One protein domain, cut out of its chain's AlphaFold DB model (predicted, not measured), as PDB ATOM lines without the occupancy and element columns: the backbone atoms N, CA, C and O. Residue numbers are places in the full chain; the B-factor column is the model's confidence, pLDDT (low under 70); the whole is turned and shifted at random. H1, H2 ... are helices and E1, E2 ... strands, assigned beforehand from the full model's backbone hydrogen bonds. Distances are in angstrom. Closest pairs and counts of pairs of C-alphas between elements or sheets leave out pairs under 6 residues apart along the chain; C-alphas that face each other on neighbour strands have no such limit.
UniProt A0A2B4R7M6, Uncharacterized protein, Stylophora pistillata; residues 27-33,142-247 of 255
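This is residues 27 to 33 and 142 to 247 of the 255 residues of an uncharacterized protein of Stylophora pistillata (UniProt A0A2B4R7M6). A strongly twisted sheet of five parallel strands forms the core, with H1, H2 and H3 over one face and H5 over the other. H4 sits near H5, and a long loop, residues 218 to 230, leads back from it to the sheet. The printed part has 113 residues, with five named helices and five named strands in the order E1 H1 E2 H2 E3 H3 E4 H4 E5 H5; across the sheet the order is E1, E2, E3, E5, E4. The class is mixed, helices and strands, and the whole is compact, with a radius of gyration of the C-alphas of 13.5 A and spans of 36 by 29 by 25 A.

E1 is residues 27 to 31, 13.5 A long, from C-alpha 27 at (160.994, 129.910, 168.949). After the cut comes H1, residues 144 to 159, 22.2 A, from C-alpha 144 at (146.852, 115.170, 161.270). E2 is residues 166 to 171, 16.7 A, H2 residues 177 to 182, and E3 residues 185 to 189, 12.5 A. H3 is residues 193 to 201, 12.3 A, E4 residues 205 to 208, and H4 residues 211 to 217. E5 is residues 231 to 235, 13.5 A, and H5 is residues 238 to 247, 13.2 A, ending with C-alpha 247 at (156.422, 132.593, 183.842).

E1 and E4 are the edge strands. Within hydrogen-bond range are N 30 and O 168 for E1 and E2, 2.9 A; N 187 and O 169 for E2 and E3, 2.8 A; N 188 and O 233 for E3 and E5, 2.7 A; and N 234 and O 207 for E5 and E4, 2.8 A. E2, H2, E3 and E4, H4, E5 are strand-helix-strand units, two parallel neighbour strands with a helix between; E3, H3, E4 is a split one, with E5 between its strands. The three crossovers are right-handed. H1 and H2 touch at a shallow tilt of 22 degrees, the same way, the C-alphas of Glu 148 and Ala 179 closest at 4.2 A. H2 is over E3 at a height over the sheet of 7.0 A. H3 is over E5 at 10.1 A, and H5, on the opposite face, is over E3 and only just over E2, with 3 C-alphas, at 9.9 A. H4 is only just not on the sheet, with 4 pairs of C-alphas within 10 A; it is close to H5 but not clearly touching, C-alphas 213 and 244 being closest at 7.6 A. In H1 to H5 every O i to N i+4 pair is within hydrogen-bond range.

The C-alphas farthest apart are those of Thr 142 and Cys 220, 40.0 A. Residues 34 to 141 are not printed, and C-alphas 33 and 142 are 12.6 A apart across the cut. The link H4 to E5 is long. The mean pLDDT of the printed part is 85.5; it is under 70 at residue 33, residues 160 to 163 and residues 216 to 227.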
ATOM      1  N   ASN A  27     160.847 129.243 170.248       86.81
ATOM      2  CA  ASN A  27     160.994 129.910 168.949       86.81
ATOM      3  C   ASN A  27     159.753 129.764 168.069       86.81
ATOM      4  O   ASN A  27     159.530 130.562 167.161       86.81
ATOM      5  N   LEU A  28     158.973 128.712 168.315       89.62
ATOM      6  CA  LEU A  28     157.734 128.436 167.616       89.62
ATOM      7  C   LEU A  28     156.684 128.067 168.647       89.62
ATOM      8  O   LEU A  28     156.848 127.100 169.388       89.62
ATOM      9  N   PHE A  29     155.602 128.829 168.652       91.12
ATOM     10  CA  PHE A  29     154.389 128.498 169.371       91.12
ATOM     11  C   PHE A  29     153.274 128.330 168.344       91.12
ATOM     12  O   PHE A  29     152.871 129.299 167.699       91.12
ATOM     13  N   ALA A  30     152.831 127.093 168.151       91.94
ATOM     14  CA  ALA A  30     151.723 126.748 167.275       91.94
ATOM     15  C   ALA A  30     150.564 126.205 168.109       91.94
ATOM     16  O   ALA A  30     150.766 125.587 169.153       91.94
ATOM     17  N   PHE A  31     149.341 126.437 167.657       90.19
ATOM     18  CA  PHE A  31     148.162 125.905 168.316       90.19
ATOM     19  C   PHE A  31     147.028 125.711 167.322       90.19
ATOM     20  O   PHE A  31     146.972 126.402 166.300       90.19
ATOM     21  N   ASP A  32     146.145 124.767 167.627       85.19
ATOM     22  CA  ASP A  32     144.936 124.558 166.844       85.19
ATOM     23  C   ASP A  32     143.903 125.668 167.091       85.19
ATOM     24  O   ASP A  32     143.693 126.122 168.223       85.19
ATOM     25  N   PHE A  33     143.288 126.145 166.007       65.50
ATOM     26  CA  PHE A  33     142.436 127.343 166.005       65.50
ATOM     27  C   PHE A  33     140.951 127.047 165.738       65.50
ATOM     28  O   PHE A  33     140.138 127.969 165.666       65.50
ATOM     29  N   THR A 142     143.883 119.637 156.486       78.12
ATOM     30  CA  THR A 142     142.665 118.820 156.680       78.12
ATOM     31  C   THR A 142     142.888 117.538 157.461       78.12
ATOM     32  O   THR A 142     141.923 116.915 157.890       78.12
ATOM     33  N   SER A 143     144.141 117.132 157.643       90.00
ATOM     34  CA  SER A 143     144.493 115.894 158.326       90.00
ATOM     35  C   SER A 143     145.577 116.113 159.387       90.00
ATOM     36  O   SER A 143     146.341 117.083 159.299       90.00
ATOM     37  N   PRO A 144     145.721 115.177 160.345       92.56
ATOM     38  CA  PRO A 144     146.852 115.170 161.270       92.56
ATOM     39  C   PRO A 144     148.213 115.205 160.569       92.56
ATOM     40  O   PRO A 144     149.170 115.764 161.100       92.56
ATOM     41  N   PHE A 145     148.300 114.625 159.368       95.50
ATOM     42  CA  PHE A 145     149.518 114.589 158.560       95.50
ATOM     43  C   PHE A 145     149.832 115.946 157.927       95.50
ATOM     44  O   PHE A 145     150.999 116.326 157.848       95.50
ATOM     45  N   ASP A 146     148.805 116.696 157.516       92.62
ATOM     46  CA  ASP A 146     148.983 118.057 157.000       92.62
ATOM     47  C   ASP A 146     149.493 118.972 158.119       92.62
ATOM     48  O   ASP A 146     150.478 119.686 157.930       92.62
ATOM     49  N   LYS A 147     148.863 118.901 159.308       93.12
ATOM     50  CA  LYS A 147     149.284 119.663 160.497       93.12
ATOM     51  C   LYS A 147     150.726 119.328 160.885       93.12
ATOM     52  O   LYS A 147     151.520 120.238 161.102       93.12
ATOM     53  N   GLU A 148     151.078 118.041 160.916       95.38
ATOM     54  CA  GLU A 148     152.449 117.585 161.164       95.38
ATOM     55  C   GLU A 148     153.438 118.160 160.146       95.38
ATOM     56  O   GLU A 148     154.435 118.757 160.544       95.38
ATOM     57  N   THR A 149     153.157 118.002 158.851       94.69
ATOM     58  CA  THR A 149     154.057 118.431 157.770       94.69
ATOM     59  C   THR A 149     154.310 119.933 157.843       94.69
ATOM     60  O   THR A 149     155.456 120.375 157.872       94.69
ATOM     61  N   ILE A 150     153.243 120.727 157.956       92.75
ATOM     62  CA  ILE A 150     153.337 122.188 158.042       92.75
ATOM     63  C   ILE A 150     154.094 122.609 159.300       92.75
ATOM     64  O   ILE A 150     154.936 123.506 159.241       92.75
ATOM     65  N   PHE A 151     153.816 121.972 160.437       93.06
ATOM     66  CA  PHE A 151     154.511 122.281 161.677       93.06
ATOM     67  C   PHE A 151     156.007 121.966 161.580       93.06
ATOM     68  O   PHE A 151     156.830 122.808 161.931       93.06
ATOM     69  N   GLN A 152     156.377 120.799 161.049       93.12
ATOM     70  CA  GLN A 152     157.781 120.434 160.856       93.12
ATOM     71  C   GLN A 152     158.496 121.383 159.892       93.12
ATOM     72  O   GLN A 152     159.621 121.795 160.176       93.12
ATOM     73  N   ASP A 153     157.843 121.806 158.808       92.88
ATOM     74  CA  ASP A 153     158.387 122.814 157.894       92.88
ATOM     75  C   ASP A 153     158.655 124.150 158.602       92.88
ATOM     76  O   ASP A 153     159.675 124.797 158.346       92.88
ATOM     77  N   LEU A 154     157.758 124.581 159.498       91.00
ATOM     78  CA  LEU A 154     157.947 125.789 160.308       91.00
ATOM     79  C   LEU A 154     159.115 125.635 161.284       91.00
ATOM     80  O   LEU A 154     159.950 126.536 161.368       91.00
ATOM     81  N   VAL A 155     159.209 124.494 161.974       89.19
ATOM     82  CA  VAL A 155     160.340 124.182 162.862       89.19
ATOM     83  C   VAL A 155     161.651 124.251 162.078       89.19
ATOM     84  O   VAL A 155     162.547 124.995 162.465       89.19
ATOM     85  N   HIS A 156     161.743 123.571 160.931       88.69
ATOM     86  CA  HIS A 156     162.947 123.562 160.097       88.69
ATOM     87  C   HIS A 156     163.361 124.963 159.628       88.69
ATOM     88  O   HIS A 156     164.538 125.310 159.728       88.69
ATOM     89  N   LYS A 157     162.410 125.786 159.168       87.50
ATOM     90  CA  LYS A 157     162.671 127.174 158.735       87.50
ATOM     91  C   LYS A 157     163.173 128.076 159.863       87.50
ATOM     92  O   LYS A 157     163.888 129.039 159.602       87.50
ATOM     93  N   LEU A 158     162.776 127.803 161.103       82.88
ATOM     94  CA  LEU A 158     163.196 128.584 162.265       82.88
ATOM     95  C   LEU A 158     164.528 128.085 162.836       82.88
ATOM     96  O   LEU A 158     165.342 128.903 163.263       82.88
ATOM     97  N   SER A 159     164.807 126.779 162.762       75.62
ATOM     98  CA  SER A 159     166.081 126.190 163.199       75.62
ATOM     99  C   SER A 159     167.287 126.657 162.376       75.62
ATOM    100  O   SER A 159     168.393 126.728 162.907       75.62
ATOM    101  N   THR A 160     167.108 127.032 161.104       67.62
ATOM    102  CA  THR A 160     168.202 127.558 160.263       67.62
ATOM    103  C   THR A 160     168.713 128.936 160.704       67.62
ATOM    104  O   THR A 160     169.769 129.362 160.245       67.62
ATOM    105  N   ASN A 161     168.012 129.622 161.615       62.00
ATOM    106  CA  ASN A 161     168.333 130.985 162.058       62.00
ATOM    107  C   ASN A 161     169.091 131.050 163.406       62.00
ATOM    108  O   ASN A 161     169.115 132.101 164.041       62.00
ATOM    109  N   SER A 162     169.748 129.961 163.833       57.25
ATOM    110  CA  SER A 162     170.625 129.897 165.031       57.25
ATOM    111  C   SER A 162     169.951 130.196 166.383       57.25
ATOM    112  O   SER A 162     170.614 130.604 167.336       57.25
ATOM    113  N   SER A 163     168.636 130.015 166.500       60.06
ATOM    114  CA  SER A 163     167.898 130.297 167.732       60.06
ATOM    115  C   SER A 163     167.763 129.042 168.613       60.06
ATOM    116  O   SER A 163     167.281 128.008 168.165       60.06
ATOM    117  N   ASN A 164     168.140 129.146 169.893       71.12
ATOM    118  CA  ASN A 164     168.134 128.032 170.864       71.12
ATOM    119  C   ASN A 164     166.756 127.710 171.488       71.12
ATOM    120  O   ASN A 164     166.688 126.941 172.436       71.12
ATOM    121  N   GLY A 165     165.663 128.331 171.050       78.12
ATOM    122  CA  GLY A 165     164.337 128.099 171.627       78.12
ATOM    123  C   GLY A 165     163.666 126.808 171.144       78.12
ATOM    124  O   GLY A 165     163.897 126.340 170.029       78.12
ATOM    125  N   ILE A 166     162.783 126.272 171.981       86.62
ATOM    126  CA  ILE A 166     162.017 125.052 171.705       86.62
ATOM    127  C   ILE A 166     160.813 125.306 170.788       86.62
ATOM    128  O   ILE A 166     160.351 126.440 170.618       86.62
ATOM    129  N   SER A 167     160.280 124.232 170.217       90.75
ATOM    130  CA  SER A 167     158.998 124.226 169.518       90.75
ATOM    131  C   SER A 167     157.875 123.727 170.432       90.75
ATOM    132  O   SER A 167     157.999 122.693 171.089       90.75
ATOM    133  N   VAL A 168     156.764 124.462 170.469       93.00
ATOM    134  CA  VAL A 168     155.570 124.131 171.255       93.00
ATOM    135  C   VAL A 168     154.374 123.998 170.321       93.00
ATOM    136  O   VAL A 168     154.159 124.865 169.470       93.00
ATOM    137  N   PHE A 169     153.580 122.944 170.504       94.56
ATOM    138  CA  PHE A 169     152.288 122.790 169.833       94.56
ATOM    139  C   PHE A 169     151.183 122.531 170.858       94.56
ATOM    140  O   PHE A 169     151.320 121.626 171.679       94.56
ATOM    141  N   VAL A 170     150.083 123.282 170.787       94.81
ATOM    142  CA  VAL A 170     148.886 123.074 171.618       94.81
ATOM    143  C   VAL A 170     147.724 122.559 170.771       94.81
ATOM    144  O   VAL A 170     147.354 123.192 169.788       94.81
ATOM    145  N   GLY A 171     147.117 121.444 171.164       93.62
ATOM    146  CA  GLY A 171     145.919 120.900 170.518       93.62
ATOM    147  C   GLY A 171     144.985 120.245 171.528       93.62
ATOM    148  O   GLY A 171     145.355 120.035 172.683       93.62
ATOM    149  N   ASP A 172     143.767 119.915 171.123       91.69
ATOM    150  CA  ASP A 172     142.762 119.289 171.995       91.69
ATOM    151  C   ASP A 172     142.201 117.978 171.413       91.69
ATOM    152  O   ASP A 172     141.506 117.218 172.105       91.69
ATOM    153  N   SER A 173     142.547 117.668 170.161       92.19
ATOM    154  CA  SER A 173     141.944 116.592 169.388       92.19
ATOM    155  C   SER A 173     142.968 115.576 168.867       92.19
ATOM    156  O   SER A 173     144.184 115.777 168.868       92.19
ATOM    157  N   ILE A 174     142.468 114.435 168.385       94.31
ATOM    158  CA  ILE A 174     143.300 113.454 167.661       94.31
ATOM    159  C   ILE A 174     143.810 114.015 166.321       94.31
ATOM    160  O   ILE A 174     144.769 113.479 165.769       94.31
ATOM    161  N   GLY A 175     143.193 115.100 165.835       92.94
ATOM    162  CA  GLY A 175     143.624 115.884 164.682       92.94
ATOM    163  C   GLY A 175     145.018 116.480 164.859       92.94
ATOM    164  O   GLY A 175     145.763 116.600 163.896       92.94
ATOM    165  N   ASP A 176     145.402 116.784 166.097       94.62
ATOM    166  CA  ASP A 176     146.633 117.516 166.418       94.62
ATOM    167  C   ASP A 176     147.774 116.612 166.866       94.62
ATOM    168  O   ASP A 176     148.919 117.045 166.990       94.62
ATOM    169  N   ILE A 177     147.464 115.345 167.142       96.06
ATOM    170  CA  ILE A 177     148.333 114.469 167.927       96.06
ATOM    171  C   ILE A 177     149.706 114.262 167.285       96.06
ATOM    172  O   ILE A 177     150.701 114.191 167.998       96.06
ATOM    173  N   LEU A 178     149.790 114.215 165.949       96.56
ATOM    174  CA  LEU A 178     151.073 114.089 165.256       96.56
ATOM    175  C   LEU A 178     151.910 115.361 165.394       96.56
ATOM    176  O   LEU A 178     153.082 115.265 165.742       96.56
ATOM    177  N   ALA A 179     151.318 116.539 165.189       95.50
ATOM    178  CA  ALA A 179     152.023 117.807 165.357       95.50
ATOM    179  C   ALA A 179     152.487 117.996 166.814       95.50
ATOM    180  O   ALA A 179     153.652 118.320 167.046       95.50
ATOM    181  N   MET A 180     151.631 117.669 167.790       96.06
ATOM    182  CA  MET A 180     151.992 117.662 169.212       96.06
ATOM    183  C   MET A 180     153.161 116.719 169.522       96.06
ATOM    184  O   MET A 180     154.085 117.114 170.221       96.06
ATOM    185  N   LEU A 181     153.170 115.501 168.973       95.75
ATOM    186  CA  LEU A 181     154.258 114.532 169.176       95.75
ATOM    187  C   LEU A 181     155.560 114.892 168.440       95.75
ATOM    188  O   LEU A 181     156.595 114.270 168.695       95.75
ATOM    189  N   LYS A 182     155.520 115.831 167.486       94.06
ATOM    190  CA  LYS A 182     156.714 116.346 166.796       94.06
ATOM    191  C   LYS A 182     157.287 117.603 167.433       94.06
ATOM    192  O   LYS A 182     158.464 117.875 167.197       94.06
ATOM    193  N   ALA A 183     156.495 118.335 168.210       92.50
ATOM    194  CA  ALA A 183     156.980 119.447 169.013       92.50
ATOM    195  C   ALA A 183     157.962 118.956 170.084       92.50
ATOM    196  O   ALA A 183     157.897 117.809 170.527       92.50
ATOM    197  N   ASP A 184     158.860 119.836 170.521       90.44
ATOM    198  CA  ASP A 184     159.685 119.559 171.701       90.44
ATOM    199  C   ASP A 184     158.816 119.554 172.967       90.44
ATOM    200  O   ASP A 184     159.089 118.816 173.907       90.44
ATOM    201  N   VAL A 185     157.735 120.344 172.967       92.38
ATOM    202  CA  VAL A 185     156.673 120.313 173.978       92.38
ATOM    203  C   VAL A 185     155.308 120.285 173.285       92.38
ATOM    204  O   VAL A 185     154.810 121.300 172.796       92.38
ATOM    205  N   GLY A 186     154.682 119.109 173.248       94.75
ATOM    206  CA  GLY A 186     153.287 118.947 172.831       94.75
ATOM    207  C   GLY A 186     152.337 119.062 174.020       94.75
ATOM    208  O   GLY A 186     152.496 118.333 175.001       94.75
ATOM    209  N   ILE A 187     151.347 119.953 173.940       94.94
ATOM    210  CA  ILE A 187     150.392 120.231 175.017       94.94
ATOM    211  C   ILE A 187     148.970 119.897 174.568       94.94
ATOM    212  O   ILE A 187     148.422 120.515 173.661       94.94
ATOM    213  N   VAL A 188     148.346 118.968 175.279       94.94
ATOM    214  CA  VAL A 188     146.922 118.674 175.207       94.94
ATOM    215  C   VAL A 188     146.170 119.657 176.097       94.94
ATOM    216  O   VAL A 188     146.344 119.649 177.317       94.94
ATOM    217  N   VAL A 189     145.291 120.470 175.516       92.38
ATOM    218  CA  VAL A 189     144.399 121.355 176.274       92.38
ATOM    219  C   VAL A 189     142.998 120.755 176.387       92.38
ATOM    220  O   VAL A 189     142.463 120.158 175.457       92.38
ATOM    221  N   GLY A 190     142.381 120.889 177.562       84.94
ATOM    222  CA  GLY A 190     140.995 120.474 177.778       84.94
ATOM    223  C   GLY A 190     140.804 118.978 178.064       84.94
ATOM    224  O   GLY A 190     141.709 118.263 178.504       84.94
ATOM    225  N   LYS A 191     139.564 118.494 177.893       85.62
ATOM    226  CA  LYS A 191     139.078 117.215 178.457       85.62
ATOM    227  C   LYS A 191     138.653 116.177 177.412       85.62
ATOM    228  O   LYS A 191     137.862 115.289 177.728       85.62
ATOM    229  N   SER A 192     139.169 116.261 176.183       88.94
ATOM    230  CA  SER A 192     138.846 115.307 175.113       88.94
ATOM    231  C   SER A 192     139.054 113.855 175.564       88.94
ATOM    232  O   SER A 192     140.170 113.416 175.864       88.94
ATOM    233  N   HIS A 193     137.947 113.112 175.650       91.12
ATOM    234  CA  HIS A 193     137.944 111.709 176.062       91.12
ATOM    235  C   HIS A 193     138.489 110.801 174.954       91.12
ATOM    236  O   HIS A 193     139.213 109.847 175.239       91.12
ATOM    237  N   THR A 194     138.187 111.129 173.695       92.62
ATOM    238  CA  THR A 194     138.693 110.419 172.515       92.62
ATOM    239  C   THR A 194     140.213 110.485 172.448       92.62
ATOM    240  O   THR A 194     140.853 109.442 172.348       92.62
ATOM    241  N   LEU A 195     140.804 111.680 172.597       94.50
ATOM    242  CA  LEU A 195     142.259 111.838 172.600       94.50
ATOM    243  C   LEU A 195     142.903 110.999 173.702       94.50
ATOM    244  O   LEU A 195     143.841 110.260 173.429       94.50
ATOM    245  N   ARG A 196     142.372 111.039 174.930       94.50
ATOM    246  CA  ARG A 196     142.914 110.260 176.060       94.50
ATOM    247  C   ARG A 196     142.837 108.752 175.836       94.50
ATOM    248  O   ARG A 196     143.772 108.030 176.177       94.50
ATOM    249  N   LYS A 197     141.744 108.268 175.238       94.25
ATOM    250  CA  LYS A 197     141.600 106.864 174.826       94.25
ATOM    251  C   LYS A 197     142.650 106.473 173.789       94.25
ATOM    252  O   LYS A 197     143.308 105.452 173.968       94.25
ATOM    253  N   VAL A 198     142.827 107.291 172.752       95.19
ATOM    254  CA  VAL A 198     143.841 107.080 171.707       95.19
ATOM    255  C   VAL A 198     145.246 107.111 172.308       95.19
ATOM    256  O   VAL A 198     146.016 106.183 172.086       95.19
ATOM    257  N   ALA A 199     145.558 108.103 173.144       94.88
ATOM    258  CA  ALA A 199     146.849 108.220 173.811       94.88
ATOM    259  C   ALA A 199     147.198 106.945 174.586       94.88
ATOM    260  O   ALA A 199     148.231 106.328 174.333       94.88
ATOM    261  N   LYS A 200     146.278 106.476 175.438       93.81
ATOM    262  CA  LYS A 200     146.445 105.222 176.178       93.81
ATOM    263  C   LYS A 200     146.657 104.023 175.249       93.81
ATOM    264  O   LYS A 200     147.546 103.216 175.500       93.81
ATOM    265  N   ALA A 201     145.846 103.899 174.201       93.44
ATOM    266  CA  ALA A 201     145.863 102.732 173.324       93.44
ATOM    267  C   ALA A 201     147.144 102.632 172.473       93.44
ATOM    268  O   ALA A 201     147.563 101.530 172.130       93.44
ATOM    269  N   PHE A 202     147.798 103.761 172.184       94.56
ATOM    270  CA  PHE A 202     149.062 103.808 171.440       94.56
ATOM    271  C   PHE A 202     150.295 104.039 172.326       94.56
ATOM    272  O   PHE A 202     151.369 104.336 171.802       94.56
ATOM    273  N   GLY A 203     150.165 103.907 173.650       93.81
ATOM    274  CA  GLY A 203     151.288 104.038 174.581       93.81
ATOM    275  C   GLY A 203     151.860 105.455 174.678       93.81
ATOM    276  O   GLY A 203     153.042 105.615 174.972       93.81
ATOM    277  N   ILE A 204     151.044 106.479 174.413       95.19
ATOM    278  CA  ILE A 204     151.395 107.882 174.645       95.19
ATOM    279  C   ILE A 204     151.123 108.205 176.114       95.19
ATOM    280  O   ILE A 204     149.995 108.073 176.597       95.19
ATOM    281  N   LYS A 205     152.156 108.648 176.826       94.69
ATOM    282  CA  LYS A 205     152.047 109.125 178.202       94.69
ATOM    283  C   LYS A 205     151.527 110.555 178.189       94.69
ATOM    284  O   LYS A 205     152.058 111.399 177.472       94.69
ATOM    285  N   LEU A 206     150.518 110.819 179.009       94.75
ATOM    286  CA  LEU A 206     150.065 112.170 179.300       94.75
ATOM    287  C   LEU A 206     150.553 112.541 180.701       94.75
ATOM    288  O   LEU A 206     150.280 111.819 181.662       94.75
ATOM    289  N   LEU A 207     151.338 113.611 180.797       94.25
ATOM    290  CA  LEU A 207     151.899 114.114 182.051       94.25
ATOM    291  C   LEU A 207     151.284 115.475 182.397       94.25
ATOM    292  O   LEU A 207     151.011 116.253 181.488       94.25
ATOM    293  N   PRO A 208     151.102 115.821 183.680       94.31
ATOM    294  CA  PRO A 208     150.702 117.175 184.056       94.31
ATOM    295  C   PRO A 208     151.697 118.215 183.517       94.31
ATOM    296  O   PRO A 208     152.910 118.006 183.606       94.31
ATOM    297  N   LEU A 209     151.216 119.345 182.987       92.12
ATOM    298  CA  LEU A 209     152.085 120.378 182.401       92.12
ATOM    299  C   LEU A 209     153.123 120.928 183.399       92.12
ATOM    300  O   LEU A 209     154.227 121.308 183.012       92.12
ATOM    301  N   GLN A 210     152.820 120.893 184.699       88.31
ATOM    302  CA  GLN A 210     153.731 121.291 185.777       88.31
ATOM    303  C   GLN A 210     155.023 120.456 185.824       88.31
ATOM    304  O   GLN A 210     156.029 120.932 186.351       88.31
ATOM    305  N   GLU A 211     155.031 119.236 185.275       88.12
ATOM    306  CA  GLU A 211     156.240 118.406 185.205       88.12
ATOM    307  C   GLU A 211     157.346 119.072 184.373       88.12
ATOM    308  O   GLU A 211     158.523 118.913 184.692       88.12
ATOM    309  N   ILE A 212     156.993 119.914 183.392       84.94
ATOM    310  CA  ILE A 212     157.968 120.684 182.603       84.94
ATOM    311  C   ILE A 212     158.837 121.570 183.501       84.94
ATOM    312  O   ILE A 212     160.050 121.644 183.317       84.94
ATOM    313  N   GLN A 213     158.239 122.218 184.503       76.94
ATOM    314  CA  GLN A 213     158.981 123.099 185.408       76.94
ATOM    315  C   GLN A 213     159.990 122.310 186.243       76.94
ATOM    316  O   GLN A 213     161.086 122.796 186.511       76.94
ATOM    317  N   LYS A 214     159.637 121.086 186.649       75.31
ATOM    318  CA  LYS A 214     160.540 120.202 187.396       75.31
ATOM    319  C   LYS A 214     161.713 119.757 186.524       75.31
ATOM    320  O   LYS A 214     162.840 119.730 187.007       75.31
ATOM    321  N   MET A 215     161.453 119.462 185.251       71.94
ATOM    322  CA  MET A 215     162.485 119.088 184.281       71.94
ATOM    323  C   MET A 215     163.462 120.247 184.029       71.94
ATOM    324  O   MET A 215     164.665 120.051 184.138       71.94
ATOM    325  N   ALA A 216     162.957 121.464 183.802       67.38
ATOM    326  CA  ALA A 216     163.792 122.642 183.544       67.38
ATOM    327  C   ALA A 216     164.621 123.091 184.768       67.38
ATOM    328  O   ALA A 216     165.786 123.470 184.643       67.38
ATOM    329  N   ARG A 217     164.055 123.020 185.983       61.12
ATOM    330  CA  ARG A 217     164.746 123.441 187.221       61.12
ATOM    331  C   ARG A 217     165.960 122.581 187.570       61.12
ATOM    332  O   ARG A 217     166.907 123.105 188.148       61.12
ATOM    333  N   ASN A 218     165.946 121.295 187.226       54.53
ATOM    334  CA  ASN A 218     167.052 120.384 187.535       54.53
ATOM    335  C   ASN A 218     168.320 120.668 186.713       54.53
ATOM    336  O   ASN A 218     169.401 120.242 187.112       54.53
ATOM    337  N   GLU A 219     168.208 121.402 185.603       53.47
ATOM    338  CA  GLU A 219     169.331 121.677 184.699       53.47
ATOM    339  C   GLU A 219     169.832 123.130 184.775       53.47
ATOM    340  O   GLU A 219     170.785 123.478 184.083       53.47
ATOM    341  N   CYS A 220     169.219 123.993 185.606       50.12
ATOM    342  CA  CYS A 220     169.463 125.449 185.618       50.12
ATOM    343  C   CYS A 220     169.474 126.077 184.209       50.12
ATOM    344  O   CYS A 220     170.140 127.078 183.942       50.12
ATOM    345  N   GLN A 221     168.714 125.463 183.306       50.91
ATOM    346  CA  GLN A 221     168.558 125.833 181.915       50.91
ATOM    347  C   GLN A 221     167.082 126.170 181.683       50.91
ATOM    348  O   GLN A 221     166.191 125.430 182.087       50.91
ATOM    349  N   GLU A 222     166.812 127.267 180.972       51.94
ATOM    350  CA  GLU A 222     165.468 127.609 180.460       51.94
ATOM    351  C   GLU A 222     164.979 126.628 179.371       51.94
ATOM    352  O   GLU A 222     163.910 126.804 178.781       51.94
ATOM    353  N   PHE A 223     165.782 125.606 179.068       52.59
ATOM    354  CA  PHE A 223     165.533 124.604 178.051       52.59
ATOM    355  C   PHE A 223     164.925 123.378 178.721       52.59
ATOM    356  O   PHE A 223     165.619 122.527 179.261       52.59
ATOM    357  N   ALA A 224     163.603 123.259 178.673       51.22
ATOM    358  CA  ALA A 224     163.005 121.947 178.820       51.22
ATOM    359  C   ALA A 224     163.324 121.177 177.530       51.22
ATOM    360  O   ALA A 224     162.803 121.522 176.471       51.22
ATOM    361  N   THR A 225     164.145 120.130 177.596       54.62
ATOM    362  CA  THR A 225     164.286 119.170 176.487       54.62
ATOM    363  C   THR A 225     163.517 117.873 176.750       54.62
ATOM    364  O   THR A 225     164.131 116.805 176.784       54.62
ATOM    365  N   PRO A 226     162.178 117.870 176.914       53.78
ATOM    366  CA  PRO A 226     161.429 116.628 176.960       53.78
ATOM    367  C   PRO A 226     161.159 116.157 175.529       53.78
ATOM    368  O   PRO A 226     160.018 115.996 175.118       53.78
ATOM    369  N   LYS A 227     162.212 115.865 174.757       63.25
ATOM    370  CA  LYS A 227     162.045 115.118 173.504       63.25
ATOM    371  C   LYS A 227     161.943 113.621 173.798       63.25
ATOM    372  O   LYS A 227     162.652 112.803 173.212       63.25
ATOM    373  N   GLU A 228     161.077 113.254 174.742       74.12
ATOM    374  CA  GLU A 228     160.719 111.859 174.962       74.12
ATOM    375  C   GLU A 228     159.617 111.501 173.967       74.12
ATOM    376  O   GLU A 228     158.524 112.070 173.958       74.12
ATOM    377  N   ARG A 229     159.917 110.554 173.076       84.81
ATOM    378  CA  ARG A 229     158.930 110.077 172.106       84.81
ATOM    379  C   ARG A 229     157.735 109.483 172.844       84.81
ATOM    380  O   ARG A 229     157.906 108.659 173.737       84.81
ATOM    381  N   GLY A 230     156.534 109.846 172.407       91.62
ATOM    382  CA  GLY A 230     155.306 109.333 173.009       91.62
ATOM    383  C   GLY A 230     154.983 109.956 174.365       91.62
ATOM    384  O   GLY A 230     154.277 109.329 175.146       91.62
ATOM    385  N   VAL A 231     155.475 111.159 174.656       93.75
ATOM    386  CA  VAL A 231     155.047 111.953 175.812       93.75
ATOM    387  C   VAL A 231     154.358 113.217 175.322       93.75
ATOM    388  O   VAL A 231     154.858 113.890 174.428       93.75
ATOM    389  N   LEU A 232     153.209 113.526 175.915       95.62
ATOM    390  CA  LEU A 232     152.529 114.810 175.796       95.62
ATOM    391  C   LEU A 232     152.239 115.345 177.197       95.62
ATOM    392  O   LEU A 232     152.120 114.582 178.159       95.62
ATOM    393  N   PHE A 233     152.080 116.655 177.301       95.31
ATOM    394  CA  PHE A 233     151.695 117.316 178.538       95.31
ATOM    395  C   PHE A 233     150.227 117.698 178.488       95.31
ATOM    396  O   PHE A 233     149.744 118.108 177.443       95.31
ATOM    397  N   GLU A 234     149.498 117.582 179.588       94.75
ATOM    398  CA  GLU A 234     148.104 117.996 179.657       94.75
ATOM    399  C   GLU A 234     147.917 119.215 180.554       94.75
ATOM    400  O   GLU A 234     148.442 119.287 181.665       94.75
ATOM    401  N   ALA A 235     147.145 120.173 180.036       92.75
ATOM    402  CA  ALA A 235     146.793 121.415 180.697       92.75
ATOM    403  C   ALA A 235     145.261 121.548 180.797       92.75
ATOM    404  O   ALA A 235     144.543 121.386 179.803       92.75
ATOM    405  N   PRO A 236     144.716 121.893 181.973       88.06
ATOM    406  CA  PRO A 236     143.287 122.082 182.176       88.06
ATOM    407  C   PRO A 236     142.764 123.384 181.557       88.06
ATOM    408  O   PRO A 236     141.555 123.507 181.371       88.06
ATOM    409  N   SER A 237     143.631 124.366 181.274       87.62
ATOM    410  CA  SER A 237     143.233 125.669 180.731       87.62
ATOM    411  C   SER A 237     144.390 126.419 180.068       87.62
ATOM    412  O   SER A 237     145.561 126.170 180.359       87.62
ATOM    413  N   TRP A 238     144.041 127.426 179.266       88.94
ATOM    414  CA  TRP A 238     144.985 128.395 178.707       88.94
ATOM    415  C   TRP A 238     145.765 129.181 179.762       88.94
ATOM    416  O   TRP A 238     146.897 129.572 179.497       88.94
ATOM    417  N   ASN A 239     145.214 129.370 180.967       90.44
ATOM    418  CA  ASN A 239     145.925 130.061 182.043       90.44
ATOM    419  C   ASN A 239     147.147 129.266 182.526       90.44
ATOM    420  O   ASN A 239     148.190 129.848 182.817       90.44
ATOM    421  N   GLU A 240     147.051 127.937 182.571       90.25
ATOM    422  CA  GLU A 240     148.185 127.085 182.942       90.25
ATOM    423  C   GLU A 240     149.252 127.039 181.842       90.25
ATOM    424  O   GLU A 240     150.452 127.084 182.124       90.25
ATOM    425  N   ILE A 241     148.810 127.020 180.581       92.12
ATOM    426  CA  ILE A 241     149.692 127.138 179.416       92.12
ATOM    427  C   ILE A 241     150.420 128.483 179.459       92.12
ATOM    428  O   ILE A 241     151.642 128.519 179.369       92.12
ATOM    429  N   GLY A 242     149.696 129.584 179.678       90.94
ATOM    430  CA  GLY A 242     150.265 130.924 179.780       90.94
ATOM    431  C   GLY A 242     151.292 131.053 180.904       90.94
ATOM    432  O   GLY A 242     152.387 131.556 180.668       90.94
ATOM    433  N   PHE A 243     151.000 130.520 182.094       91.12
ATOM    434  CA  PHE A 243     151.972 130.486 183.194       91.12
ATOM    435  C   PHE A 243     153.224 129.675 182.832       91.12
ATOM    436  O   PHE A 243     154.350 130.079 183.123       91.12
ATOM    437  N   THR A 244     153.050 128.534 182.163       89.75
ATOM    438  CA  THR A 244     154.174 127.693 181.729       89.75
ATOM    439  C   THR A 244     155.029 128.403 180.680       89.75
ATOM    440  O   THR A 244     156.250 128.357 180.762       89.75
ATOM    441  N   LEU A 245     154.421 129.109 179.731       88.44
ATOM    442  CA  LEU A 245     155.146 129.776 178.650       88.44
ATOM    443  C   LEU A 245     155.802 131.090 179.074       88.44
ATOM    444  O   LEU A 245     156.915 131.360 178.639       88.44
ATOM    445  N   PHE A 246     155.143 131.895 179.908       88.44
ATOM    446  CA  PHE A 246     155.553 133.280 180.187       88.44
ATOM    447  C   PHE A 246     155.955 133.536 181.643       88.44
ATOM    448  O   PHE A 246     156.267 134.671 182.016       88.44
ATOM    449  N   GLY A 247     155.935 132.501 182.479       88.06
ATOM    450  CA  GLY A 247     156.422 132.593 183.842       88.06
ATOM    451  C   GLY A 247     155.493 133.327 184.803       88.06
ATOM    452  O   GLY A 247     154.312 133.556 184.539       88.06
TER     453      GLY A 247